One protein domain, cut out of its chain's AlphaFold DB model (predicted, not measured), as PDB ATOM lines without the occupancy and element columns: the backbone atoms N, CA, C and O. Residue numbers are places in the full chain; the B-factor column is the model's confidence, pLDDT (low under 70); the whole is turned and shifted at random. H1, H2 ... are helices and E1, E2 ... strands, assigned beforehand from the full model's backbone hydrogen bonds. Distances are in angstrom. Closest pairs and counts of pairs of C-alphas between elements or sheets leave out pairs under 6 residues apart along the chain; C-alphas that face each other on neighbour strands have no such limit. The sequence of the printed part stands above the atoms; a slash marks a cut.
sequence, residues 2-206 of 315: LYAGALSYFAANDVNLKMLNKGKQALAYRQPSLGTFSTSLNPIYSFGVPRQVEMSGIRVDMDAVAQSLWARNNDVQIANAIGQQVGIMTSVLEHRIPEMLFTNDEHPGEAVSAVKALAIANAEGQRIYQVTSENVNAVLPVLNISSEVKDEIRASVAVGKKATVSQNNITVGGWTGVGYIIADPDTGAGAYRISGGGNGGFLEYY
ATOM      1  N   LEU A   2     118.501  78.336 108.759       85.25
ATOM      2  CA  LEU A   2     119.028  79.573 109.379       85.25
ATOM      3  C   LEU A   2     120.287  79.373 110.245       85.25
ATOM      4  O   LEU A   2     121.285  80.056 110.045       85.25
ATOM      5  N   TYR A   3     120.280  78.382 111.144       86.00
ATOM      6  CA  TYR A   3     121.465  78.033 111.943       86.00
ATOM      7  C   TYR A   3     122.671  77.649 111.070       86.00
ATOM      8  O   TYR A   3     123.798  78.043 111.352       86.00
ATOM      9  N   ALA A   4     122.427  76.930 109.969       85.44
ATOM     10  CA  ALA A   4     123.474  76.609 109.006       85.44
ATOM     11  C   ALA A   4     124.004  77.875 108.313       85.44
ATOM     12  O   ALA A   4     125.205  77.969 108.120       85.44
ATOM     13  N   GLY A   5     123.156  78.873 108.037       88.00
ATOM     14  CA  GLY A   5     123.581  80.187 107.542       88.00
ATOM     15  C   GLY A   5     124.551  80.900 108.486       88.00
ATOM     16  O   GLY A   5     125.625  81.318 108.055       88.00
ATOM     17  N   ALA A   6     124.237  80.944 109.784       88.94
ATOM     18  CA  ALA A   6     125.134  81.511 110.794       88.94
ATOM     19  C   ALA A   6     126.465  80.738 110.890       88.94
ATOM     20  O   ALA A   6     127.540  81.336 110.934       88.94
ATOM     21  N   LEU A   7     126.423  79.401 110.857       90.50
ATOM     22  CA  LEU A   7     127.638  78.583 110.825       90.50
ATOM     23  C   LEU A   7     128.463  78.811 109.553       90.50
ATOM     24  O   LEU A   7     129.684  78.930 109.639       90.50
ATOM     25  N   SER A   8     127.819  78.899 108.388       91.44
ATOM     26  CA  SER A   8     128.470  79.181 107.105       91.44
ATOM     27  C   SER A   8     129.145  80.547 107.109       91.44
ATOM     28  O   SER A   8     130.268  80.661 106.621       91.44
ATOM     29  N   TYR A   9     128.513  81.556 107.712       93.06
ATOM     30  CA  TYR A   9     129.108  82.874 107.914       93.06
ATOM     31  C   TYR A   9     130.409  82.790 108.721       93.06
ATOM     32  O   TYR A   9     131.460  83.238 108.258       93.06
ATOM     33  N   PHE A  10     130.380  82.159 109.899       93.25
ATOM     34  CA  PHE A  10     131.576  82.051 110.738       93.25
ATOM     35  C   PHE A  10     132.658  81.166 110.119       93.25
ATOM     36  O   PHE A  10     133.838  81.498 110.212       93.25
ATOM     37  N   ALA A  11     132.275  80.086 109.436       92.94
ATOM     38  CA  ALA A  11     133.212  79.235 108.713       92.94
ATOM     39  C   ALA A  11     133.899  79.994 107.567       92.94
ATOM     40  O   ALA A  11     135.116  79.889 107.403       92.94
ATOM     41  N   ALA A  12     133.149  80.795 106.803       93.19
ATOM     42  CA  ALA A  12     133.703  81.642 105.752       93.19
ATOM     43  C   ALA A  12     134.629  82.725 106.329       93.19
ATOM     44  O   ALA A  12     135.717  82.949 105.796       93.19
ATOM     45  N   ASN A  13     134.261  83.332 107.462       92.69
ATOM     46  CA  ASN A  13     135.133  84.275 108.158       92.69
ATOM     47  C   ASN A  13     136.443  83.605 108.618       92.69
ATOM     48  O   ASN A  13     137.528  84.124 108.373       92.69
ATOM     49  N   ASP A  14     136.383  82.398 109.185       93.19
ATOM     50  CA  ASP A  14     137.584  81.659 109.594       93.19
ATOM     51  C   ASP A  14     138.514  81.345 108.409       93.19
ATOM     52  O   ASP A  14     139.741  81.349 108.556       93.19
ATOM     53  N   VAL A  15     137.957  81.087 107.221       92.12
ATOM     54  CA  VAL A  15     138.741  80.928 105.986       92.12
ATOM     55  C   VAL A  15     139.405  82.248 105.587       92.12
ATOM     56  O   VAL A  15     140.609  82.248 105.314       92.12
ATOM     57  N   ASN A  16     138.673  83.365 105.624       90.69
ATOM     58  CA  ASN A  16     139.210  84.700 105.349       90.69
ATOM     59  C   ASN A  16     140.391  85.035 106.272       90.69
ATOM     60  O   ASN A  16     141.468  85.403 105.800       90.69
ATOM     61  N   LEU A  17     140.241  84.807 107.580       91.44
ATOM     62  CA  LEU A  17     141.308  85.032 108.560       91.44
ATOM     63  C   LEU A  17     142.524  84.126 108.317       91.44
ATOM     64  O   LEU A  17     143.669  84.577 108.367       91.44
ATOM     65  N   LYS A  18     142.310  82.846 107.978       91.25
ATOM     66  CA  LYS A  18     143.407  81.931 107.608       91.25
ATOM     67  C   LYS A  18     144.165  82.413 106.372       91.25
ATOM     68  O   LYS A  18     145.384  82.241 106.314       91.25
ATOM     69  N   MET A  19     143.477  82.993 105.389       88.38
ATOM     70  CA  MET A  19     144.121  83.578 104.212       88.38
ATOM     71  C   MET A  19     144.949  84.812 104.578       88.38
ATOM     72  O   MET A  19     146.107  84.894 104.165       88.38
ATOM     73  N   LEU A  20     144.422  85.705 105.418       86.94
ATOM     74  CA  LEU A  20     145.167  86.865 105.923       86.94
ATOM     75  C   LEU A  20     146.446  86.445 106.662       86.94
ATOM     76  O   LEU A  20     147.526  86.973 106.393       86.94
ATOM     77  N   ASN A  21     146.367  85.407 107.498       88.38
ATOM     78  CA  ASN A  21     147.521  84.878 108.234       88.38
ATOM     79  C   ASN A  21     148.636  84.350 107.316       88.38
ATOM     80  O   ASN A  21     149.820  84.428 107.669       88.38
ATOM     81  N   LYS A  22     148.289  83.839 106.125       88.06
ATOM     82  CA  LYS A  22     149.268  83.410 105.110       88.06
ATOM     83  C   LYS A  22     149.998  84.584 104.460       88.06
ATOM     84  O   LYS A  22     151.138  84.403 104.038       88.06
ATOM     85  N   GLY A  23     149.394  85.773 104.432       82.94
ATOM     86  CA  GLY A  23     150.015  87.010 103.946       82.94
ATOM     87  C   GLY A  23     151.180  87.509 104.810       82.94
ATOM     88  O   GLY A  23     151.907  88.405 104.397       82.94
ATOM     89  N   LYS A  24     151.398  86.915 105.995       78.31
ATOM     90  CA  LYS A  24     152.501  87.200 106.936       78.31
ATOM     91  C   LYS A  24     152.574  88.639 107.477       78.31
ATOM     92  O   LYS A  24     153.530  88.938 108.182       78.31
ATOM     93  N   GLN A  25     151.589  89.503 107.240       79.94
ATOM     94  CA  GLN A  25     151.573  90.868 107.792       79.94
ATOM     95  C   GLN A  25     151.008  90.924 109.221       79.94
ATOM     96  O   GLN A  25     151.559  91.606 110.084       79.94
ATOM     97  N   ALA A  26     149.975  90.129 109.508       84.38
ATOM     98  CA  ALA A  26     149.387  90.005 110.837       84.38
ATOM     99  C   ALA A  26     148.956  88.570 111.149       84.38
ATOM    100  O   ALA A  26     148.984  87.682 110.291       84.38
ATOM    101  N   LEU A  27     148.601  88.364 112.411       88.69
ATOM    102  CA  LEU A  27     147.906  87.201 112.930       88.69
ATOM    103  C   LEU A  27     146.504  87.639 113.351       88.69
ATOM    104  O   LEU A  27     146.366  88.503 114.211       88.69
ATOM    105  N   ALA A  28     145.490  87.032 112.750       89.12
ATOM    106  CA  ALA A  28     144.088  87.263 113.024       89.12
ATOM    107  C   ALA A  28     143.396  85.936 113.364       89.12
ATOM    108  O   ALA A  28     143.504  84.949 112.627       89.12
ATOM    109  N   TYR A  29     142.692  85.909 114.492       90.00
ATOM    110  CA  TYR A  29     141.909  84.767 114.955       90.00
ATOM    111  C   TYR A  29     140.547  85.245 115.427       90.00
ATOM    112  O   TYR A  29     140.449  86.223 116.166       90.00
ATOM    113  N   ARG A  30     139.490  84.535 115.039       91.19
ATOM    114  CA  ARG A  30     138.145  84.838 115.513       91.19
ATOM    115  C   ARG A  30     138.025  84.474 116.994       91.19
ATOM    116  O   ARG A  30     138.418  83.384 117.409       91.19
ATOM    117  N   GLN A  31     137.497  85.400 117.782       90.38
ATOM    118  CA  GLN A  31     137.120  85.186 119.178       90.38
ATOM    119  C   GLN A  31     135.692  84.621 119.251       90.38
ATOM    120  O   GLN A  31     135.000  84.587 118.227       90.38
ATOM    121  N   PRO A  32     135.208  84.166 120.425       90.56
ATOM    122  CA  PRO A  32     133.793  83.857 120.597       90.56
ATOM    123  C   PRO A  32     132.926  84.971 120.002       90.56
ATOM    124  O   PRO A  32     133.082  86.140 120.337       90.56
ATOM    125  N   SER A  33     132.094  84.590 119.040       89.69
ATOM    126  CA  SER A  33     131.299  85.495 118.214       89.69
ATOM    127  C   SER A  33     129.878  84.964 118.159       89.69
ATOM    128  O   SER A  33     129.680  83.747 118.222       89.69
ATOM    129  N   LEU A  34     128.907  85.859 118.028       88.06
ATOM    130  CA  LEU A  34     127.497  85.510 117.940       88.06
ATOM    131  C   LEU A  34     126.803  86.356 116.877       88.06
ATOM    132  O   LEU A  34     127.230  87.464 116.562       88.06
ATOM    133  N   GLY A  35     125.766  85.772 116.301       87.88
ATOM    134  CA  GLY A  35     124.956  86.392 115.273       87.88
ATOM    135  C   GLY A  35     123.794  85.485 114.908       87.88
ATOM    136  O   GLY A  35     123.825  84.269 115.135       87.88
ATOM    137  N   THR A  36     122.768  86.089 114.335       87.06
ATOM    138  CA  THR A  36     121.473  85.480 114.090       87.06
ATOM    139  C   THR A  36     121.093  85.629 112.625       87.06
ATOM    140  O   THR A  36     121.130  86.709 112.043       87.06
ATOM    141  N   PHE A  37     120.674  84.518 112.024       89.56
ATOM    142  CA  PHE A  37     119.903  84.531 110.786       89.56
ATOM    143  C   PHE A  37     118.445  84.334 111.174       89.56
ATOM    144  O   PHE A  37     118.103  83.359 111.844       89.56
ATOM    145  N   SER A  38     117.589  85.251 110.753       86.69
ATOM    146  CA  SER A  38     116.168  85.245 111.072       86.69
ATOM    147  C   SER A  38     115.341  85.398 109.806       86.69
ATOM    148  O   SER A  38     115.768  86.004 108.827       86.69
ATOM    149  N   THR A  39     114.145  84.828 109.804       85.06
ATOM    150  CA  THR A  39     113.146  85.104 108.771       85.06
ATOM    151  C   THR A  39     112.442  86.408 109.099       85.06
ATOM    152  O   THR A  39     111.945  86.580 110.213       85.06
ATOM    153  N   SER A  40     112.353  87.302 108.122       81.56
ATOM    154  CA  SER A  40     111.463  88.451 108.189       81.56
ATOM    155  C   SER A  40     110.082  88.009 107.718       81.56
ATOM    156  O   SER A  40     109.919  87.579 106.574       81.56
ATOM    157  N   LEU A  41     109.090  88.090 108.602       79.75
ATOM    158  CA  LEU A  41     107.718  87.689 108.313       79.75
ATOM    159  C   LEU A  41     106.833  88.924 108.207       79.75
ATOM    160  O   LEU A  41     106.897  89.802 109.065       79.75
ATOM    161  N   ASN A  42     105.980  88.946 107.189       76.25
ATOM    162  CA  ASN A  42     104.901  89.904 107.064       76.25
ATOM    163  C   ASN A  42     103.580  89.202 107.427       76.25
ATOM    164  O   ASN A  42     103.108  88.346 106.673       76.25
ATOM    165  N   PRO A  43     103.012  89.451 108.619       76.19
ATOM    166  CA  PRO A  43     101.754  88.838 109.008       76.19
ATOM    167  C   PRO A  43     100.586  89.421 108.206       76.19
ATOM    168  O   PRO A  43     100.309  90.618 108.253       76.19
ATOM    169  N   ILE A  44      99.847  88.546 107.527       75.19
ATOM    170  CA  ILE A  44      98.549  88.868 106.943       75.19
ATOM    171  C   ILE A  44      97.484  88.668 108.012       75.19
ATOM    172  O   ILE A  44      97.211  87.559 108.498       75.19
ATOM    173  N   TYR A  45      96.838  89.772 108.354       72.06
ATOM    174  CA  TYR A  45      95.777  89.790 109.340       72.06
ATOM    175  C   TYR A  45      94.417  89.551 108.692       72.06
ATOM    176  O   TYR A  45      94.051  90.173 107.698       72.06
ATOM    177  N   SER A  46      93.618  88.699 109.330       68.62
ATOM    178  CA  SER A  46      92.175  88.662 109.127       68.62
ATOM    179  C   SER A  46      91.507  88.703 110.488       68.62
ATOM    180  O   SER A  46      91.818  87.920 111.386       68.62
ATOM    181  N   PHE A  47      90.574  89.623 110.654       68.88
ATOM    182  CA  PHE A  47      89.929  89.900 111.933       68.88
ATOM    183  C   PHE A  47      90.867  90.458 113.024       68.88
ATOM    184  O   PHE A  47      90.634  90.224 114.201       68.88
ATOM    185  N   GLY A  48      91.945  91.170 112.647       70.50
ATOM    186  CA  GLY A  48      92.967  91.679 113.583       70.50
ATOM    187  C   GLY A  48      93.831  90.570 114.190       70.50
ATOM    188  O   GLY A  48      94.718  90.820 115.000       70.50
ATOM    189  N   VAL A  49      93.590  89.335 113.755       73.50
ATOM    190  CA  VAL A  49      94.327  88.142 114.135       73.50
ATOM    191  C   VAL A  49      95.235  87.780 112.962       73.50
ATOM    192  O   VAL A  49      94.749  87.722 111.828       73.50
ATOM    193  N   PRO A  50      96.537  87.540 113.187       79.75
ATOM    194  CA  PRO A  50      97.405  87.051 112.127       79.75
ATOM    195  C   PRO A  50      96.877  85.676 111.701       79.75
ATOM    196  O   PRO A  50      96.851  84.738 112.498       79.75
ATOM    197  N   ARG A  51      96.361  85.572 110.472       80.81
ATOM    198  CA  ARG A  51      95.832  84.307 109.926       80.81
ATOM    199  C   ARG A  51      96.832  83.617 109.019       80.81
ATOM    200  O   ARG A  51      96.793  82.397 108.907       80.81
ATOM    201  N   GLN A  52      97.698  84.397 108.391       80.00
ATOM    202  CA  GLN A  52      98.747  83.926 107.511       80.00
ATOM    203  C   GLN A  52      99.999  84.762 107.766       80.00
ATOM    204  O   GLN A  52      99.926  85.888 108.253       80.00
ATOM    205  N   VAL A  53     101.155  84.183 107.490       76.75
ATOM    206  CA  VAL A  53     102.433  84.883 107.489       76.75
ATOM    207  C   VAL A  53     103.069  84.629 106.140       76.75
ATOM    208  O   VAL A  53     103.079  83.495 105.666       76.75
ATOM    209  N   GLU A  54     103.577  85.683 105.532       76.25
ATOM    210  CA  GLU A  54     104.377  85.580 104.323       76.25
ATOM    211  C   GLU A  54     105.820  85.882 104.657       76.25
ATOM    212  O   GLU A  54     106.139  86.724 105.502       76.25
ATOM    213  N   MET A  55     106.712  85.150 104.011       76.12
ATOM    214  CA  MET A  55     108.129  85.341 104.211       76.12
ATOM    215  C   MET A  55     108.598  86.492 103.325       76.12
ATOM    216  O   MET A  55     108.854  86.316 102.145       76.12
ATOM    217  N   SER A  56     108.734  87.675 103.923       74.88
ATOM    218  CA  SER A  56     109.264  88.863 103.239       74.88
ATOM    219  C   SER A  56     110.765  88.772 102.941       74.88
ATOM    220  O   SER A  56     111.263  89.451 102.050       74.88
ATOM    221  N   GLY A  57     111.513  87.951 103.690       83.75
ATOM    222  CA  GLY A  57     112.961  87.904 103.530       83.75
ATOM    223  C   GLY A  57     113.732  87.150 104.605       83.75
ATOM    224  O   GLY A  57     113.159  86.571 105.533       83.75
ATOM    225  N   ILE A  58     115.060  87.205 104.505       87.06
ATOM    226  CA  ILE A  58     116.004  86.769 105.541       87.06
ATOM    227  C   ILE A  58     116.748  87.994 106.068       87.06
ATOM    228  O   ILE A  58     117.346  88.741 105.301       87.06
ATOM    229  N   ARG A  59     116.751  88.182 107.386       87.94
ATOM    230  CA  ARG A  59     117.557  89.196 108.070       87.94
ATOM    231  C   ARG A  59     118.755  88.529 108.735       87.94
ATOM    232  O   ARG A  59     118.603  87.547 109.464       87.94
ATOM    233  N   VAL A  60     119.927  89.086 108.485       89.62
ATOM    234  CA  VAL A  60     121.197  88.701 109.090       89.62
ATOM    235  C   VAL A  60     121.596  89.795 110.064       89.62
ATOM    236  O   VAL A  60     121.771  90.938 109.655       89.62
ATOM    237  N   ASP A  61     121.744  89.435 111.331       86.69
ATOM    238  CA  ASP A  61     122.211  90.332 112.383       86.69
ATOM    239  C   ASP A  61     123.451  89.719 113.032       86.69
ATOM    240  O   ASP A  61     123.381  88.638 113.616       86.69
ATOM    241  N   MET A  62     124.610  90.343 112.852       86.81
ATOM    242  CA  MET A  62     125.871  89.848 113.397       86.81
ATOM    243  C   MET A  62     126.240  90.651 114.641       86.81
ATOM    244  O   MET A  62     127.138  91.490 114.613       86.81
ATOM    245  N   ASP A  63     125.541  90.352 115.739       78.00
ATOM    246  CA  ASP A  63     125.615  91.069 117.018       78.00
ATOM    247  C   ASP A  63     127.052  91.302 117.522       78.00
ATOM    248  O   ASP A  63     127.383  92.379 118.020       78.00
ATOM    249  N   ALA A  64     127.921  90.288 117.422       82.06
ATOM    250  CA  ALA A  64     129.313  90.396 117.843       82.06
ATOM    251  C   ALA A  64     130.227  89.491 117.012       82.06
ATOM    252  O   ALA A  64     130.338  88.290 117.268       82.06
ATOM    253  N   VAL A  65     130.956  90.083 116.064       87.38
ATOM    254  CA  VAL A  65     132.037  89.413 115.323       87.38
ATOM    255  C   VAL A  65     133.379  89.867 115.884       87.38
ATOM    256  O   VAL A  65     134.026  90.782 115.378       87.38
ATOM    257  N   ALA A  66     133.781  89.233 116.981       86.75
ATOM    258  CA  ALA A  66     135.003  89.580 117.686       86.75
ATOM    259  C   ALA A  66     136.220  88.875 117.073       86.75
ATOM    260  O   ALA A  66     136.180  87.696 116.703       86.75
ATOM    261  N   GLN A  67     137.338  89.591 117.003       86.19
ATOM    262  CA  GLN A  67     138.594  89.067 116.488       86.19
ATOM    263  C   GLN A  67     139.780  89.575 117.296       86.19
ATOM    264  O   GLN A  67     139.845  90.721 117.728       86.19
ATOM    265  N   SER A  68     140.736  88.682 117.459       87.81
ATOM    266  CA  SER A  68     142.060  88.948 117.973       87.81
ATOM    267  C   SER A  68     142.984  89.241 116.799       87.81
ATOM    268  O   SER A  68     143.173  88.356 115.963       87.81
ATOM    269  N   LEU A  69     143.562  90.441 116.733       86.19
ATOM    270  CA  LEU A  69     144.392  90.867 115.609       86.19
ATOM    271  C   LEU A  69     145.700  91.489 116.098       86.19
ATOM    272  O   LEU A  69     145.692  92.427 116.890       86.19
ATOM    273  N   TRP A  70     146.826  90.975 115.595       86.12
ATOM    274  CA  TRP A  70     148.163  91.475 115.916       86.12
ATOM    275  C   TRP A  70     149.041  91.570 114.675       86.12
ATOM    276  O   TRP A  70     149.298  90.567 114.004       86.12
ATOM    277  N   ALA A  71     149.562  92.762 114.393       88.94
ATOM    278  CA  ALA A  71     150.620  92.927 113.405       88.94
ATOM    279  C   ALA A  71     151.904  92.232 113.885       88.94
ATOM    280  O   ALA A  71     152.267  92.311 115.059       88.94
ATOM    281  N   ARG A  72     152.627  91.553 112.987       84.50
ATOM    282  CA  ARG A  72     153.820  90.774 113.383       84.50
ATOM    283  C   ARG A  72     154.975  91.630 113.896       84.50
ATOM    284  O   ARG A  72     155.756  91.168 114.718       84.50
ATOM    285  N   ASN A  73     155.088  92.849 113.387       88.75
ATOM    286  CA  ASN A  73     156.057  93.856 113.813       88.75
ATOM    287  C   ASN A  73     155.517  94.755 114.940       88.75
ATOM    288  O   ASN A  73     156.157  95.747 115.268       88.75
ATOM    289  N   ASN A  74     154.351  94.421 115.509       85.88
ATOM    290  CA  ASN A  74     153.659  95.209 116.525       85.88
ATOM    291  C   ASN A  74     153.285  96.637 116.071       85.88
ATOM    292  O   ASN A  74     153.141  97.536 116.896       85.88
ATOM    293  N   ASP A  75     153.130  96.847 114.760       89.75
ATOM    294  CA  ASP A  75     152.666  98.111 114.191       89.75
ATOM    295  C   ASP A  75     151.135  98.211 114.262       89.75
ATOM    296  O   ASP A  75     150.400  97.465 113.606       89.75
ATOM    297  N   VAL A  76     150.657  99.161 115.063       86.25
ATOM    298  CA  VAL A  76     149.228  99.407 115.287       86.25
ATOM    299  C   VAL A  76     148.522  99.853 114.005       86.25
ATOM    300  O   VAL A  76     147.376  99.478 113.787       86.25
ATOM    301  N   GLN A  77     149.189 100.581 113.106       88.81
ATOM    302  CA  GLN A  77     148.559 101.043 111.864       88.81
ATOM    303  C   GLN A  77     148.278  99.878 110.913       88.81
ATOM    304  O   GLN A  77     147.213  99.816 110.297       88.81
ATOM    305  N   ILE A  78     149.193  98.906 110.850       88.50
ATOM    306  CA  ILE A  78     148.974  97.657 110.111       88.50
ATOM    307  C   ILE A  78     147.823  96.870 110.742       88.50
ATOM    308  O   ILE A  78     146.965  96.357 110.023       88.50
ATOM    309  N   ALA A  79     147.778  96.791 112.075       86.56
ATOM    310  CA  ALA A  79     146.697  96.106 112.773       86.56
ATOM    311  C   ALA A  79     145.327  96.746 112.470       86.56
ATOM    312  O   ALA A  79     144.391  96.040 112.095       86.56
ATOM    313  N   ASN A  80     145.240  98.076 112.528       88.56
ATOM    314  CA  ASN A  80     144.010  98.820 112.262       88.56
ATOM    315  C   ASN A  80     143.545  98.656 110.808       88.56
ATOM    316  O   ASN A  80     142.364  98.405 110.564       88.56
ATOM    317  N   ALA A  81     144.465  98.732 109.842       88.12
ATOM    318  CA  ALA A  81     144.151  98.542 108.426       88.12
ATOM    319  C   ALA A  81     143.613  97.130 108.134       88.12
ATOM    320  O   ALA A  81     142.638  96.967 107.400       88.12
ATOM    321  N   ILE A  82     144.207  96.100 108.744       87.62
ATOM    322  CA  ILE A  82     143.732  94.720 108.584       87.62
ATOM    323  C   ILE A  82     142.398  94.525 109.314       87.62
ATOM    324  O   ILE A  82     141.528  93.832 108.793       87.62
ATOM    325  N   GLY A  83     142.188  95.169 110.466       88.44
ATOM    326  CA  GLY A  83     140.901  95.167 111.165       88.44
ATOM    327  C   GLY A  83     139.769  95.702 110.285       88.44
ATOM    328  O   GLY A  83     138.732  95.050 110.146       88.44
ATOM    329  N   GLN A  84     140.012  96.820 109.596       89.12
ATOM    330  CA  GLN A  84     139.084  97.370 108.605       89.12
ATOM    331  C   GLN A  84     138.863  96.410 107.432       89.12
ATOM    332  O   GLN A  84     137.723  96.186 107.030       89.12
ATOM    333  N   GLN A  85     139.925  95.788 106.910       89.44
ATOM    334  CA  GLN A  85     139.799  94.797 105.843       89.44
ATOM    335  C   GLN A  85     138.919  93.616 106.269       89.44
ATOM    336  O   GLN A  85     138.041  93.210 105.509       89.44
ATOM    337  N   VAL A  86     139.111  93.086 107.481       89.81
ATOM    338  CA  VAL A  86     138.257  92.013 108.000       89.81
ATOM    339  C   VAL A  86     136.819  92.493 108.134       89.81
ATOM    340  O   VAL A  86     135.934  91.782 107.680       89.81
ATOM    341  N   GLY A  87     136.584  93.692 108.673       91.31
ATOM    342  CA  GLY A  87     135.240  94.263 108.790       91.31
ATOM    343  C   GLY A  87     134.504  94.360 107.447       91.31
ATOM    344  O   GLY A  87     133.336  93.984 107.334       91.31
ATOM    345  N   ILE A  88     135.213  94.772 106.390       92.44
ATOM    346  CA  ILE A  88     134.687  94.772 105.020       92.44
ATOM    347  C   ILE A  88     134.345  93.345 104.582       92.44
ATOM    348  O   ILE A  88     133.251  93.099 104.077       92.44
ATOM    349  N   MET A  89     135.258  92.391 104.781       92.19
ATOM    350  CA  MET A  89     135.044  90.996 104.388       92.19
ATOM    351  C   MET A  89     133.858  90.371 105.128       92.19
ATOM    352  O   MET A  89     133.047  89.693 104.504       92.19
ATOM    353  N   THR A  90     133.721  90.614 106.430       92.88
ATOM    354  CA  THR A  90     132.608  90.111 107.239       92.88
ATOM    355  C   THR A  90     131.288  90.743 106.820       92.88
ATOM    356  O   THR A  90     130.315  90.017 106.656       92.88
ATOM    357  N   SER A  91     131.258  92.045 106.519       94.81
ATOM    358  CA  SER A  91     130.054  92.684 105.974       94.81
ATOM    359  C   SER A  91     129.709  92.176 104.568       94.81
ATOM    360  O   SER A  91     128.539  92.076 104.209       94.81
ATOM    361  N   VAL A  92     130.689  91.782 103.749       95.06
ATOM    362  CA  VAL A  92     130.404  91.114 102.465       95.06
ATOM    363  C   VAL A  92     129.707  89.769 102.687       95.06
ATOM    364  O   VAL A  92     128.750  89.445 101.986       95.06
ATOM    365  N   LEU A  93     130.128  88.992 103.685       94.50
ATOM    366  CA  LEU A  93     129.491  87.707 103.989       94.50
ATOM    367  C   LEU A  93     128.013  87.853 104.388       94.50
ATOM    368  O   LEU A  93     127.238  86.931 104.138       94.50
ATOM    369  N   GLU A  94     127.606  89.000 104.941       93.12
ATOM    370  CA  GLU A  94     126.220  89.255 105.364       93.12
ATOM    371  C   GLU A  94     125.218  89.293 104.209       93.12
ATOM    372  O   GLU A  94     124.057  88.975 104.435       93.12
ATOM    373  N   HIS A  95     125.642  89.623 102.985       93.62
ATOM    374  CA  HIS A  95     124.779  89.498 101.803       93.62
ATOM    375  C   HIS A  95     125.091  88.231 100.994       93.62
ATOM    376  O   HIS A  95     124.178  87.550 100.533       93.62
ATOM    377  N   ARG A  96     126.370  87.845 100.879       93.50
ATOM    378  CA  ARG A  96     126.768  86.705 100.037       93.50
ATOM    379  C   ARG A  96     126.278  85.362 100.557       93.50
ATOM    380  O   ARG A  96     125.875  84.525  99.757       93.50
ATOM    381  N   ILE A  97     126.329  85.130 101.870       91.88
ATOM    382  CA  ILE A  97     125.891  83.852 102.441       91.88
ATOM    383  C   ILE A  97     124.377  83.659 102.259       91.88
ATOM    384  O   ILE A  97     123.996  82.591 101.780       91.88
ATOM    385  N   PRO A  98     123.505  84.647 102.555       90.56
ATOM    386  CA  PRO A  98     122.088  84.532 102.227       90.56
ATOM    387  C   PRO A  98     121.809  84.285 100.745       90.56
ATOM    388  O   PRO A  98     121.050  83.374 100.434       90.56
ATOM    389  N   GLU A  99     122.445  85.035  99.841       91.25
ATOM    390  CA  GLU A  99     122.276  84.847  98.393       91.25
ATOM    391  C   GLU A  99     122.614  83.407  97.987       91.25
ATOM    392  O   GLU A  99     121.817  82.734  97.343       91.25
ATOM    393  N   MET A 100     123.750  82.878  98.444       90.44
ATOM    394  CA  MET A 100     124.163  81.509  98.117       90.44
ATOM    395  C   MET A 100     123.246  80.421  98.690       90.44
ATOM    396  O   MET A 100     123.183  79.330  98.127       90.44
ATOM    397  N   LEU A 101     122.606  80.665  99.836       88.25
ATOM    398  CA  LEU A 101     121.830  79.646 100.551       88.25
ATOM    399  C   LEU A 101     120.334  79.677 100.247       88.25
ATOM    400  O   LEU A 101     119.674  78.651 100.402       88.25
ATOM    401  N   PHE A 102     119.796  80.838  99.878       86.06
ATOM    402  CA  PHE A 102     118.352  81.056  99.774       86.06
ATOM    403  C   PHE A 102     117.900  81.533  98.391       86.06
ATOM    404  O   PHE A 102     116.697  81.654  98.178       86.06
ATOM    405  N   THR A 103     118.823  81.764  97.453       86.00
ATOM    406  CA  THR A 103     118.486  82.196  96.089       86.00
ATOM    407  C   THR A 103     119.015  81.219  95.045       86.00
ATOM    408  O   THR A 103     120.019  80.537  95.261       86.00
ATOM    409  N   ASN A 104     118.307  81.119  93.922       86.12
ATOM    410  CA  ASN A 104     118.697  80.369  92.727       86.12
ATOM    411  C   ASN A 104     117.879  80.862  91.520       86.12
ATOM    412  O   ASN A 104     117.071  81.779  91.655       86.12
ATOM    413  N   ASP A 105     118.069  80.248  90.352       85.00
ATOM    414  CA  ASP A 105     117.376  80.647  89.118       85.00
ATOM    415  C   ASP A 105     115.841  80.526  89.214       85.00
ATOM    416  O   ASP A 105     115.120  81.268  88.550       85.00
ATOM    417  N   GLU A 106     115.331  79.612  90.045       79.81
ATOM    418  CA  GLU A 106     113.891  79.404  90.259       79.81
ATOM    419  C   GLU A 106     113.314  80.363  91.314       79.81
ATOM    420  O   GLU A 106     112.134  80.703  91.264       79.81
ATOM    421  N   HIS A 107     114.143  80.806  92.262       78.50
ATOM    422  CA  HIS A 107     113.786  81.684  93.377       78.50
ATOM    423  C   HIS A 107     114.813  82.823  93.470       78.50
ATOM    424  O   HIS A 107     115.726  82.771  94.308       78.50
ATOM    425  N   PRO A 108     114.717  83.833  92.589       82.50
ATOM    426  CA  PRO A 108     115.652  84.944  92.589       82.50
ATOM    427  C   PRO A 108     115.445  85.818  93.828       82.50
ATOM    428  O   PRO A 108     114.324  86.050  94.281       82.50
ATOM    429  N   GLY A 109     116.541  86.350  94.354       85.75
ATOM    430  CA  GLY A 109     116.528  87.291  95.464       85.75
ATOM    431  C   GLY A 109     117.844  88.047  95.526       85.75
ATOM    432  O   GLY A 109     118.870  87.574  95.035       85.75
ATOM    433  N   GLU A 110     117.816  89.228  96.130       90.06
ATOM    434  CA  GLU A 110     119.016  90.028  96.343       90.06
ATOM    435  C   GLU A 110     119.171  90.365  97.813       90.06
ATOM    436  O   GLU A 110     118.234  90.850  98.453       90.06
ATOM    437  N   ALA A 111     120.366  90.110  98.347       91.56
ATOM    438  CA  ALA A 111     120.705  90.545  99.686       91.56
ATOM    439  C   ALA A 111     121.475  91.861  99.646       91.56
ATOM    440  O   ALA A 111     122.209  92.146  98.703       91.56
ATOM    441  N   VAL A 112     121.362  92.654 100.697       93.38
ATOM    442  CA  VAL A 112     122.127  93.880 100.901       93.38
ATOM    443  C   VAL A 112     122.941  93.764 102.179       93.38
ATOM    444  O   VAL A 112     122.535  93.093 103.119       93.38
ATOM    445  N   SER A 113     124.104  94.404 102.206       95.31
ATOM    446  CA  SER A 113     124.885  94.680 103.413       95.31
ATOM    447  C   SER A 113     125.502  96.069 103.290       95.31
ATOM    448  O   SER A 113     125.454  96.662 102.209       95.31
ATOM    449  N   ALA A 114     126.116  96.587 104.356       95.75
ATOM    450  CA  ALA A 114     126.704  97.927 104.349       95.75
ATOM    451  C   ALA A 114     127.682  98.136 103.181       95.75
ATOM    452  O   ALA A 114     127.589  99.120 102.445       95.75
ATOM    453  N   VAL A 115     128.584  97.172 102.963       96.50
ATOM    454  CA  VAL A 115     129.581  97.238 101.885       96.50
ATOM    455  C   VAL A 115     128.934  97.139 100.504       96.50
ATOM    456  O   VAL A 115     129.320  97.890  99.611       96.50
ATOM    457  N   LYS A 116     127.946  96.251 100.311       96.62
ATOM    458  CA  LYS A 116     127.248  96.138  99.016       96.62
ATOM    459  C   LYS A 116     126.461  97.407  98.699       96.62
ATOM    460  O   LYS A 116     126.550  97.899  97.581       96.62
ATOM    461  N   ALA A 117     125.765  97.976  99.681       97.12
ATOM    462  CA  ALA A 117     125.026  99.221  99.511       97.12
ATOM    463  C   ALA A 117     125.947 100.400  99.156       97.12
ATOM    464  O   ALA A 117     125.660 101.133  98.214       97.12
ATOM    465  N   LEU A 118     127.091 100.545  99.836       97.94
ATOM    466  CA  LEU A 118     128.091 101.564  99.489       97.94
ATOM    467  C   LEU A 118     128.678 101.349  98.086       97.94
ATOM    468  O   LEU A 118     128.892 102.316  97.355       97.94
ATOM    469  N   ALA A 119     128.926 100.095  97.695       97.62
ATOM    470  CA  ALA A 119     129.424  99.766  96.362       97.62
ATOM    471  C   ALA A 119     128.408 100.119  95.264       97.62
ATOM    472  O   ALA A 119     128.795 100.695  94.248       97.62
ATOM    473  N   ILE A 120     127.124  99.825  95.485       97.75
ATOM    474  CA  ILE A 120     126.032 100.175  94.567       97.75
ATOM    475  C   ILE A 120     125.874 101.689  94.477       97.75
ATOM    476  O   ILE A 120     125.896 102.224  93.375       97.75
ATOM    477  N   ALA A 121     125.840 102.397  95.608       98.06
ATOM    478  CA  ALA A 121     125.762 103.857  95.615       98.06
ATOM    479  C   ALA A 121     126.914 104.492  94.819       98.06
ATOM    480  O   ALA A 121     126.706 105.410  94.028       98.06
ATOM    481  N   ASN A 122     128.136 103.977  94.981       97.62
ATOM    482  CA  ASN A 122     129.285 104.435  94.208       97.62
ATOM    483  C   ASN A 122     129.143 104.118  92.706       97.62
ATOM    484  O   ASN A 122     129.504 104.947  91.873       97.62
ATOM    485  N   ALA A 123     128.611 102.945  92.347       97.62
ATOM    486  CA  ALA A 123     128.356 102.564  90.954       97.62
ATOM    487  C   ALA A 123     127.259 103.418  90.291       97.62
ATOM    488  O   ALA A 123     127.355 103.724  89.106       97.62
ATOM    489  N   GLU A 124     126.265 103.866  91.060       97.12
ATOM    490  CA  GLU A 124     125.238 104.829  90.641       97.12
ATOM    491  C   GLU A 124     125.765 106.272  90.527       97.12
ATOM    492  O   GLU A 124     125.024 107.188  90.172       97.12
ATOM    493  N   GLY A 125     127.046 106.505  90.836       97.56
ATOM    494  CA  GLY A 125     127.664 107.829  90.798       97.56
ATOM    495  C   GLY A 125     127.303 108.715  91.991       97.56
ATOM    496  O   GLY A 125     127.557 109.922  91.956       97.56
ATOM    497  N   GLN A 126     126.730 108.148  93.058       97.88
ATOM    498  CA  GLN A 126     126.481 108.899  94.280       97.88
ATOM    499  C   GLN A 126     127.794 109.264  94.968       97.88
ATOM    500  O   GLN A 126     128.766 108.505  94.986       97.88
ATOM    501  N   ARG A 127     127.809 110.428  95.616       97.62
ATOM    502  CA  ARG A 127     128.949 110.817  96.436       97.62
ATOM    503  C   ARG A 127     128.980 109.994  97.720       97.62
ATOM    504  O   ARG A 127     128.000 109.964  98.460       97.62
ATOM    505  N   ILE A 128     130.128 109.386  98.007       98.06
ATOM    506  CA  ILE A 128     130.413 108.761  99.301       98.06
ATOM    507  C   ILE A 128     131.131 109.781 100.184       98.06
ATOM    508  O   ILE A 128     132.164 110.334  99.802       98.06
ATOM    509  N   TYR A 129     130.575 110.049 101.360       98.25
ATOM    510  CA  TYR A 129     131.114 110.994 102.327       98.25
ATOM    511  C   TYR A 129     131.860 110.266 103.437       98.25
ATOM    512  O   TYR A 129     131.370 109.274 103.971       98.25
ATOM    513  N   GLN A 130     133.009 110.819 103.825       97.88
ATOM    514  CA  GLN A 130     133.599 110.564 105.135       97.88
ATOM    515  C   GLN A 130     133.181 111.683 106.086       97.88
ATOM    516  O   GLN A 130     133.498 112.854 105.859       97.88
ATOM    517  N   VAL A 131     132.454 111.317 107.132       98.38
ATOM    518  CA  VAL A 131     131.925 112.223 108.145       98.38
ATOM    519  C   VAL A 131     132.767 112.105 109.407       98.38
ATOM    520  O   VAL A 131     133.018 111.007 109.907       98.38
ATOM    521  N   THR A 132     133.193 113.248 109.920       98.25
ATOM    522  CA  THR A 132     133.989 113.397 111.138       98.25
ATOM    523  C   THR A 132     133.406 114.527 111.987       98.25
ATOM    524  O   THR A 132     132.522 115.257 111.530       98.25
ATOM    525  N   SER A 133     133.882 114.702 113.221       97.06
ATOM    526  CA  SER A 133     133.412 115.785 114.100       97.06
ATOM    527  C   SER A 133     133.625 117.173 113.483       97.06
ATOM    528  O   SER A 133     132.839 118.084 113.736       97.06
ATOM    529  N   GLU A 134     134.635 117.330 112.624       97.88
ATOM    530  CA  GLU A 134     134.972 118.599 111.979       97.88
ATOM    531  C   GLU A 134     133.991 118.992 110.866       97.88
ATOM    532  O   GLU A 134     133.779 120.181 110.631       97.88
ATOM    533  N   ASN A 135     133.392 118.022 110.165       98.00
ATOM    534  CA  ASN A 135     132.564 118.290 108.983       98.00
ATOM    535  C   ASN A 135     131.089 117.882 109.133       98.00
ATOM    536  O   ASN A 135     130.282 118.208 108.260       98.00
ATOM    537  N   VAL A 136     130.716 117.221 110.233       98.00
ATOM    538  CA  VAL A 136     129.376 116.652 110.449       98.00
ATOM    539  C   VAL A 136     128.245 117.657 110.219       98.00
ATOM    540  O   VAL A 136     127.263 117.338 109.550       98.00
ATOM    541  N   ASN A 137     128.407 118.895 110.688       96.75
ATOM    542  CA  ASN A 137     127.386 119.939 110.560       96.75
ATOM    543  C   ASN A 137     127.210 120.440 109.119       96.75
ATOM    544  O   ASN A 137     126.143 120.938 108.777       96.75
ATOM    545  N   ALA A 138     128.234 120.293 108.277       97.19
ATOM    546  CA  ALA A 138     128.162 120.635 106.861       97.19
ATOM    547  C   ALA A 138     127.665 119.457 106.010       97.19
ATOM    548  O   ALA A 138     126.956 119.663 105.026       97.19
ATOM    549  N   VAL A 139     128.023 118.223 106.382       97.88
ATOM    550  CA  VAL A 139     127.715 117.028 105.587       97.88
ATOM    551  C   VAL A 139     126.310 116.489 105.864       97.88
ATOM    552  O   VAL A 139     125.572 116.237 104.918       97.88
ATOM    553  N   LEU A 140     125.884 116.334 107.123       97.31
ATOM    554  CA  LEU A 140     124.588 115.704 107.432       97.31
ATOM    555  C   LEU A 140     123.358 116.380 106.788       97.31
ATOM    556  O   LEU A 140     122.431 115.656 106.408       97.31
ATOM    557  N   PRO A 141     123.303 117.721 106.631       97.56
ATOM    558  CA  PRO A 141     122.184 118.370 105.951       97.56
ATOM    559  C   PRO A 141     122.062 118.008 104.466       97.56
ATOM    560  O   PRO A 141     120.951 118.011 103.948       97.56
ATOM    561  N   VAL A 142     123.168 117.674 103.785       96.75
ATOM    562  CA  VAL A 142     123.157 117.343 102.346       96.75
ATOM    563  C   VAL A 142     122.904 115.862 102.056       96.75
ATOM    564  O   VAL A 142     122.748 115.489 100.892       96.75
ATOM    565  N   LEU A 143     122.872 115.014 103.090       97.62
ATOM    566  CA  LEU A 143     122.537 113.597 102.955       97.62
ATOM    567  C   LEU A 143     121.013 113.421 102.922       97.62
ATOM    568  O   LEU A 143     120.314 113.835 103.849       97.62
ATOM    569  N   ASN A 144     120.495 112.759 101.894       96.81
ATOM    570  CA  ASN A 144     119.089 112.387 101.773       96.81
ATOM    571  C   ASN A 144     118.867 110.955 102.293       96.81
ATOM    572  O   ASN A 144     118.634 110.018 101.528       96.81
ATOM    573  N   ILE A 145     119.016 110.803 103.608       96.00
ATOM    574  CA  ILE A 145     118.912 109.543 104.359       96.00
ATOM    575  C   ILE A 145     118.061 109.764 105.620       96.00
ATOM    576  O   ILE A 145     117.796 110.913 105.990       96.00
ATOM    577  N   SER A 146     117.642 108.687 106.293       94.25
ATOM    578  CA  SER A 146     116.775 108.775 107.480       94.25
ATOM    579  C   SER A 146     117.411 109.567 108.633       94.25
ATOM    580  O   SER A 146     118.634 109.596 108.797       94.25
ATOM    581  N   SER A 147     116.570 110.206 109.452       93.94
ATOM    582  CA  SER A 147     117.002 110.938 110.653       93.94
ATOM    583  C   SER A 147     117.735 110.034 111.645       93.94
ATOM    584  O   SER A 147     118.786 110.429 112.135       93.94
ATOM    585  N   GLU A 148     117.257 108.803 111.843       92.50
ATOM    586  CA  GLU A 148     117.894 107.789 112.696       92.50
ATOM    587  C   GLU A 148     119.380 107.592 112.348       92.50
ATOM    588  O   GLU A 148     120.246 107.682 113.217       92.50
ATOM    589  N   VAL A 149     119.700 107.413 111.059       95.56
ATOM    590  CA  VAL A 149     121.091 107.234 110.611       95.56
ATOM    591  C   VAL A 149     121.901 108.516 110.808       95.56
ATOM    592  O   VAL A 149     123.061 108.460 111.218       95.56
ATOM    593  N   LYS A 150     121.312 109.692 110.552       97.06
ATOM    594  CA  LYS A 150     121.992 110.978 110.794       97.06
ATOM    595  C   LYS A 150     122.330 111.165 112.270       97.06
ATOM    596  O   LYS A 150     123.418 111.649 112.582       97.06
ATOM    597  N   ASP A 151     121.416 110.797 113.158       95.75
ATOM    598  CA  ASP A 151     121.582 110.930 114.601       95.75
ATOM    599  C   ASP A 151     122.655 109.977 115.124       95.75
ATOM    600  O   ASP A 151     123.527 110.403 115.885       95.75
ATOM    601  N   GLU A 152     122.676 108.735 114.639       94.88
ATOM    602  CA  GLU A 152     123.731 107.783 114.973       94.88
ATOM    603  C   GLU A 152     125.109 108.243 114.486       94.88
ATOM    604  O   GLU A 152     126.083 108.203 115.246       94.88
ATOM    605  N   ILE A 153     125.207 108.718 113.238       97.62
ATOM    606  CA  ILE A 153     126.460 109.262 112.705       97.62
ATOM    607  C   ILE A 153     126.909 110.440 113.566       97.62
ATOM    608  O   ILE A 153     128.072 110.483 113.966       97.62
ATOM    609  N   ARG A 154     126.002 111.367 113.906       97.62
ATOM    610  CA  ARG A 154     126.315 112.528 114.751       97.62
ATOM    611  C   ARG A 154     126.837 112.107 116.124       97.62
ATOM    612  O   ARG A 154     127.855 112.637 116.565       97.62
ATOM    613  N   ALA A 155     126.176 111.155 116.777       95.12
ATOM    614  CA  ALA A 155     126.595 110.636 118.076       95.12
ATOM    615  C   ALA A 155     127.966 109.942 117.999       95.12
ATOM    616  O   ALA A 155     128.830 110.166 118.845       95.12
ATOM    617  N   SER A 156     128.193 109.155 116.950       94.88
ATOM    618  CA  SER A 156     129.432 108.398 116.760       94.88
ATOM    619  C   SER A 156     130.632 109.301 116.495       94.88
ATOM    620  O   SER A 156     131.691 109.127 117.103       94.88
ATOM    621  N   VAL A 157     130.487 110.300 115.622       97.62
ATOM    622  CA  VAL A 157     131.592 111.228 115.336       97.62
ATOM    623  C   VAL A 157     131.878 112.162 116.512       97.62
ATOM    624  O   VAL A 157     133.024 112.566 116.695       97.62
ATOM    625  N   ALA A 158     130.884 112.451 117.363       94.19
ATOM    626  CA  ALA A 158     131.086 113.221 118.591       94.19
ATOM    627  C   ALA A 158     132.022 112.521 119.596       94.19
ATOM    628  O   ALA A 158     132.689 113.197 120.376       94.19
ATOM    629  N   VAL A 159     132.121 111.188 119.548       93.88
ATOM    630  CA  VAL A 159     133.056 110.389 120.367       93.88
ATOM    631  C   VAL A 159     134.312 109.962 119.592       93.88
ATOM    632  O   VAL A 159     134.946 108.960 119.919       93.88
ATOM    633  N   GLY A 160     134.677 110.715 118.548       93.44
ATOM    634  CA  GLY A 160     135.934 110.550 117.808       93.44
ATOM    635  C   GLY A 160     135.931 109.457 116.736       93.44
ATOM    636  O   GLY A 160     136.980 109.162 116.165       93.44
ATOM    637  N   LYS A 161     134.777 108.847 116.431       96.06
ATOM    638  CA  LYS A 161     134.662 107.881 115.325       96.06
ATOM    639  C   LYS A 161     134.567 108.595 113.976       96.06
ATOM    640  O   LYS A 161     134.330 109.799 113.897       96.06
ATOM    641  N   LYS A 162     134.736 107.835 112.896       97.75
ATOM    642  CA  LYS A 162     134.583 108.308 111.514       97.75
ATOM    643  C   LYS A 162     133.502 107.502 110.819       97.75
ATOM    644  O   LYS A 162     133.553 106.275 110.853       97.75
ATOM    645  N   ALA A 163     132.551 108.170 110.175       98.06
ATOM    646  CA  ALA A 163     131.509 107.493 109.416       98.06
ATOM    647  C   ALA A 163     131.776 107.560 107.906       98.06
ATOM    648  O   ALA A 163     132.216 108.587 107.405       98.06
ATOM    649  N   THR A 164     131.479 106.490 107.173       98.38
ATOM    650  CA  THR A 164     131.457 106.449 105.704       98.38
ATOM    651  C   THR A 164     130.034 106.147 105.254       98.38
ATOM    652  O   THR A 164     129.485 105.128 105.666       98.38
ATOM    653  N   VAL A 165     129.427 107.011 104.439       98.38
ATOM    654  CA  VAL A 165     128.001 106.930 104.066       98.38
ATOM    655  C   VAL A 165     127.757 107.506 102.666       98.38
ATOM    656  O   VAL A 165     128.464 108.426 102.251       98.38
ATOM    657  N   SER A 166     126.778 106.985 101.918       98.12
ATOM    658  CA  SER A 166     126.375 107.556 100.623       98.12
ATOM    659  C   SER A 166     125.467 108.776 100.777       98.12
ATOM    660  O   SER A 166     124.830 108.987 101.808       98.12
ATOM    661  N   GLN A 167     125.418 109.604  99.733       97.38
ATOM    662  CA  GLN A 167     124.603 110.814  99.723       97.38
ATOM    663  C   GLN A 167     123.104 110.534  99.840       97.38
ATOM    664  O   GLN A 167     122.417 111.248 100.563       97.38
ATOM    665  N   ASN A 168     122.600 109.542  99.112       97.69
ATOM    666  CA  ASN A 168     121.189 109.193  99.073       97.69
ATOM    667  C   ASN A 168     121.013 107.705  99.392       97.69
ATOM    668  O   ASN A 168     121.974 106.925  99.402       97.69
ATOM    669  N   ASN A 169     119.761 107.322  99.628       96.56
ATOM    670  CA  ASN A 169     119.376 105.919  99.650       96.56
ATOM    671  C   ASN A 169     119.627 105.252  98.284       96.56
ATOM    672  O   ASN A 169     119.610 105.908  97.240       96.56
ATOM    673  N   ILE A 170     119.827 103.942  98.322       95.50
ATOM    674  CA  ILE A 170     119.856 103.019  97.186       95.50
ATOM    675  C   ILE A 170     118.731 101.996  97.343       95.50
ATOM    676  O   ILE A 170     118.203 101.818  98.445       95.50
ATOM    677  N   THR A 171     118.395 101.309  96.255       92.19
ATOM    678  CA  THR A 171     117.398 100.235  96.256       92.19
ATOM    679  C   THR A 171     118.045  98.930  95.800       92.19
ATOM    680  O   THR A 171     118.701  98.890  94.763       92.19
ATOM    681  N   VAL A 172     117.877  97.869  96.592       87.44
ATOM    682  CA  VAL A 172     118.359  96.504  96.313       87.44
ATOM    683  C   VAL A 172     117.236  95.543  96.657       87.44
ATOM    684  O   VAL A 172     116.811  95.492  97.810       87.44
ATOM    685  N   GLY A 173     116.736  94.792  95.678       83.31
ATOM    686  CA  GLY A 173     115.447  94.132  95.874       83.31
ATOM    687  C   GLY A 173     114.342  95.181  96.038       83.31
ATOM    688  O   GLY A 173     114.309  96.175  95.315       83.31
ATOM    689  N   GLY A 174     113.479  95.007  97.031       79.75
ATOM    690  CA  GLY A 174     112.568  96.042  97.534       79.75
ATOM    691  C   GLY A 174     113.063  96.726  98.818       79.75
ATOM    692  O   GLY A 174     112.369  97.589  99.361       79.75
ATOM    693  N   TRP A 175     114.285  96.436  99.288       88.50
ATOM    694  CA  TRP A 175     114.898  97.205 100.363       88.50
ATOM    695  C   TRP A 175     115.375  98.541  99.808       88.50
ATOM    696  O   TRP A 175     116.131  98.594  98.839       88.50
ATOM    697  N   THR A 176     114.951  99.631 100.446       91.69
ATOM    698  CA  THR A 176     115.417 100.984 100.137       91.69
ATOM    699  C   THR A 176     116.015 101.612 101.381       91.69
ATOM    700  O   THR A 176     115.362 101.704 102.422       91.69
ATOM    701  N   GLY A 177     117.257 102.067 101.272       94.56
ATOM    702  CA  GLY A 177     117.987 102.578 102.418       94.56
ATOM    703  C   GLY A 177     119.435 102.915 102.110       94.56
ATOM    704  O   GLY A 177     119.828 103.027 100.956       94.56
ATOM    705  N   VAL A 178     120.250 103.066 103.148       96.69
ATOM    706  CA  VAL A 178     121.680 103.359 103.027       96.69
ATOM    707  C   VAL A 178     122.515 102.351 103.808       96.69
ATOM    708  O   VAL A 178     122.158 101.961 104.917       96.69
ATOM    709  N   GLY A 179     123.642 101.935 103.227       96.00
ATOM    710  CA  GLY A 179     124.717 101.271 103.958       96.00
ATOM    711  C   GLY A 179     125.726 102.292 104.461       96.00
ATOM    712  O   GLY A 179     126.087 103.219 103.735       96.00
ATOM    713  N   TYR A 180     126.190 102.131 105.693       97.31
ATOM    714  CA  TYR A 180     127.177 103.021 106.288       97.31
ATOM    715  C   TYR A 180     128.114 102.271 107.229       97.31
ATOM    716  O   TYR A 180     127.796 101.208 107.760       97.31
ATOM    717  N   ILE A 181     129.309 102.824 107.402       97.06
ATOM    718  CA  ILE A 181     130.360 102.254 108.244       97.06
ATOM    719  C   ILE A 181     130.715 103.283 109.300       97.06
ATOM    720  O   ILE A 181     131.053 104.402 108.936       97.06
ATOM    721  N   ILE A 182     130.697 102.917 110.576       96.19
ATOM    722  CA  ILE A 182     131.234 103.734 111.670       96.19
ATOM    723  C   ILE A 182     132.510 103.061 112.150       96.19
ATOM    724  O   ILE A 182     132.460 102.004 112.769       96.19
ATOM    725  N   ALA A 183     133.652 103.662 111.840       95.06
ATOM    726  CA  ALA A 183     134.967 103.134 112.158       95.06
ATOM    727  C   ALA A 183     135.616 103.898 113.314       95.06
ATOM    728  O   ALA A 183     135.562 105.128 113.400       95.06
ATOM    729  N   ASP A 184     136.284 103.149 114.178       91.88
ATOM    730  CA  ASP A 184     137.191 103.656 115.187       91.88
ATOM    731  C   ASP A 184     138.600 103.801 114.590       91.88
ATOM    732  O   ASP A 184     139.237 102.787 114.283       91.88
ATOM    733  N   PRO A 185     139.106 105.031 114.394       88.06
ATOM    734  CA  PRO A 185     140.429 105.230 113.809       88.06
ATOM    735  C   PRO A 185     141.564 104.698 114.698       88.06
ATOM    736  O   PRO A 185     142.619 104.343 114.168       88.06
ATOM    737  N   ASP A 186     141.348 104.607 116.013       86.00
ATOM    738  CA  ASP A 186     142.397 104.250 116.972       86.00
ATOM    739  C   ASP A 186     142.568 102.735 117.099       86.00
ATOM    740  O   ASP A 186     143.686 102.248 117.276       86.00
ATOM    741  N   THR A 187     141.475 101.981 116.964       82.50
ATOM    742  CA  THR A 187     141.460 100.518 117.149       82.50
ATOM    743  C   THR A 187     141.258  99.732 115.853       82.50
ATOM    744  O   THR A 187     141.428  98.514 115.839       82.50
ATOM    745  N   GLY A 188     140.842 100.394 114.767       83.12
ATOM    746  CA  GLY A 188     140.461  99.742 113.512       83.12
ATOM    747  C   GLY A 188     139.142  98.965 113.576       83.12
ATOM    748  O   GLY A 188     138.745  98.366 112.574       83.12
ATOM    749  N   ALA A 189     138.453  98.970 114.722       86.12
ATOM    750  CA  ALA A 189     137.120  98.397 114.852       86.12
ATOM    751  C   ALA A 189     136.113  99.187 114.006       86.12
ATOM    752  O   ALA A 189     136.267 100.390 113.793       86.12
ATOM    753  N   GLY A 190     135.054  98.530 113.537       90.88
ATOM    754  CA  GLY A 190     134.005  99.218 112.800       90.88
ATOM    755  C   GLY A 190     132.661  98.519 112.893       90.88
ATOM    756  O   GLY A 190     132.596  97.292 112.880       90.88
ATOM    757  N   ALA A 191     131.601  99.317 112.970       91.81
ATOM    758  CA  ALA A 191     130.231  98.875 112.780       91.81
ATOM    759  C   ALA A 191     129.855  99.061 111.307       91.81
ATOM    760  O   ALA A 191     130.019 100.150 110.756       91.81
ATOM    761  N   TYR A 192     129.365  97.998 110.678       93.69
ATOM    762  CA  TYR A 192     128.960  97.968 109.275       93.69
ATOM    763  C   TYR A 192     127.447  97.786 109.258       93.69
ATOM    764  O   TYR A 192     126.950  96.718 109.594       93.69
ATOM    765  N   ARG A 193     126.710  98.854 108.951       92.62
ATOM    766  CA  ARG A 193     125.269  98.933 109.199       92.62
ATOM    767  C   ARG A 193     124.488  99.252 107.933       92.62
ATOM    768  O   ARG A 193     125.010  99.862 106.999       92.62
ATOM    769  N   ILE A 194     123.217  98.868 107.931       91.94
ATOM    770  CA  ILE A 194     122.228  99.306 106.945       91.94
ATOM    771  C   ILE A 194     121.095 100.041 107.668       91.94
ATOM    772  O   ILE A 194     120.801  99.764 108.830       91.94
ATOM    773  N   SER A 195     120.457 101.006 107.011       87.69
ATOM    774  CA  SER A 195     119.291 101.697 107.574       87.69
ATOM    775  C   SER A 195     118.093 100.754 107.755       87.69
ATOM    776  O   SER A 195     117.926  99.802 106.988       87.69
ATOM    777  N   GLY A 196     117.221 101.058 108.723       76.38
ATOM    778  CA  GLY A 196     116.083 100.205 109.096       76.38
ATOM    779  C   GLY A 196     116.359  99.301 110.303       76.38
ATOM    780  O   GLY A 196     115.763  98.230 110.412       76.38
ATOM    781  N   GLY A 197     117.281  99.710 111.184       58.44
ATOM    782  CA  GLY A 197     117.526  99.082 112.488       58.44
ATOM    783  C   GLY A 197     118.358  97.792 112.488       58.44
ATOM    784  O   GLY A 197     118.546  97.213 113.551       58.44
ATOM    785  N   GLY A 198     118.865  97.328 111.341       52.22
ATOM    786  CA  GLY A 198     119.683  96.111 111.260       52.22
ATOM    787  C   GLY A 198     121.187  96.370 111.410       52.22
ATOM    788  O   GLY A 198     121.757  97.168 110.664       52.22
ATOM    789  N   ASN A 199     121.852  95.640 112.310       50.44
ATOM    790  CA  ASN A 199     123.313  95.495 112.319       50.44
ATOM    791  C   ASN A 199     123.716  94.341 111.384       50.44
ATOM    792  O   ASN A 199     124.165  93.287 111.831       50.44
ATOM    793  N   GLY A 200     123.489  94.494 110.077       56.88
ATOM    794  CA  GLY A 200     123.908  93.461 109.133       56.88
ATOM    795  C   GLY A 200     123.209  93.485 107.782       56.88
ATOM    796  O   GLY A 200     123.021  94.545 107.186       56.88
ATOM    797  N   GLY A 201     122.874  92.298 107.273       52.78
ATOM    798  CA  GLY A 201     122.353  92.100 105.924       52.78
ATOM    799  C   GLY A 201     120.854  91.805 105.850       52.78
ATOM    800  O   GLY A 201     120.244  91.317 106.802       52.78
ATOM    801  N   PHE A 202     120.244  92.075 104.698       69.06
ATOM    802  CA  PHE A 202     118.825  91.808 104.435       69.06
ATOM    803  C   PHE A 202     118.645  91.228 103.035       69.06
ATOM    804  O   PHE A 202     119.133  91.817 102.084       69.06
ATOM    805  N   LEU A 203     117.964  90.090 102.908       69.06
ATOM    806  CA  LEU A 203     117.585  89.448 101.647       69.06
ATOM    807  C   LEU A 203     116.080  89.568 101.465       69.06
ATOM    808  O   LEU A 203     115.344  89.103 102.333       69.06
ATOM    809  N   GLU A 204     115.639  90.106 100.334       66.38
ATOM    810  CA  GLU A 204     114.221  90.160  99.979       66.38
ATOM    811  C   GLU A 204     113.814  89.034  99.033       66.38
ATOM    812  O   GLU A 204     114.554  88.693  98.106       66.38
ATOM    813  N   TYR A 205     112.611  88.497  99.252       47.28
ATOM    814  CA  TYR A 205     111.932  87.645  98.281       47.28
ATOM    815  C   TYR A 205     111.054  88.489  97.358       47.28
ATOM    816  O   TYR A 205     110.148  89.186  97.812       47.28
ATOM    817  N   TYR A 206     111.295  88.394  96.050       43.38
ATOM    818  CA  TYR A 206     110.419  88.998  95.052       43.38
ATOM    819  C   TYR A 206     109.120  88.189  94.934       43.38
ATOM    820  O   TYR A 206     109.032  87.266  94.127       43.38
TER     821      TYR A 206
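What this domain is: This is residues 2 to 206 of the 315 residues of an uncharacterized protein of Gammaproteobacteria bacterium (UniProt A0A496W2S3). Two lobes share the long helix H2. In one, H1 and H2 lie over one face of a twisted sheet, E2 E3 E12 E5, whose long hairpin E2 and E3 reaches out to its turn at Phe 47; in the other, the sheet E6 E7 E10 E11 lies between H2 and H3 on one face and H4 and H5 on the other. The printed part has 205 residues, with five named helices and twelve named strands in the order H1 E1 E2 E3 E4 H2 E5 H3 E6 H4 H5 E7 E8 E9 E10 E11 E12; the class is mixed, helices and strands, and the sheets are antiparallel. It is compact, with a radius of gyration of the C-alphas of 18.1 A, yet elongated, spanning 64 by 42 by 30 A.

How they stand to each other: H1, residues 2 to 22, touches H2, residues 76 to 102, closest at the C-alphas of Tyr 9 and Leu 93, 6.2 A, opposite ways at a tilt of 35.3 degrees, only just steep. E1, residues 26 to 30, neighbours E4, residues 67 to 71, with N 27 and O 70 at 2.8 A. E2, residues 34 to 46, and E3, residues 49 to 64, form a hairpin, with N 36 and O 61 at 2.7 A. E12, residues 200 to 205, neighbours E3, with N 60 and O 201 at 2.8 A, and E5, residues 109 to 112, with N 112 and O 202 at 2.8 A. H1 and H2 are on the same face of this sheet, two layers, at heights of 12.3 A and 6.6 A. H3, residues 114 to 123, touches residues 88 to 95 of H2, about perpendicular at 88 degrees; the C-alphas of Ser 91 and Val 115 are closest, 6.1 A. E7, residues 162 to 166, neighbours E6, residues 128 to 131, with N 129 and O 165 at 2.8 A, and E10, residues 179 to 183, with N 164 and O 181 at 2.8 A. E10 forms a hairpin with E11, residues 190 to 194, with N 180 and O 193 at 2.9 A. H2 and H3 are on one face of this second sheet, H4, residues 136 to 142, and H5, residues 147 to 158, on the other: three layers. H4 and H5, a helical hairpin, only just touch, with 3 pairs of C-alphas within 8 A. E8, residues 170 to 172, and E9, residues 175 to 177, form a hairpin, with N 170 and O 177 at 2.8 A. Every O i to N i+4 pair is within hydrogen-bond range in H1, H3 and H5; H2 has 21 of 23, and H4 has 1 of 3, with 2 of 4 O i to N i+3 pairs.

Where its parts are: H1 begins at C-alpha 2, (119.028, 79.573, 109.379), and is 30.8 A long. E2 measures 36.5 A, E3 35.3 A and H2 39.1 A. E12 ends at C-alpha 205, (111.932, 87.645, 98.281).

The domain as a whole: The C-alphas farthest apart, those of Phe 47 and Asn 73, are 66.3 A apart. The printed part has no cut, and no link is long. The pLDDT is under 70 at residues 46 to 47 and 197 to 206.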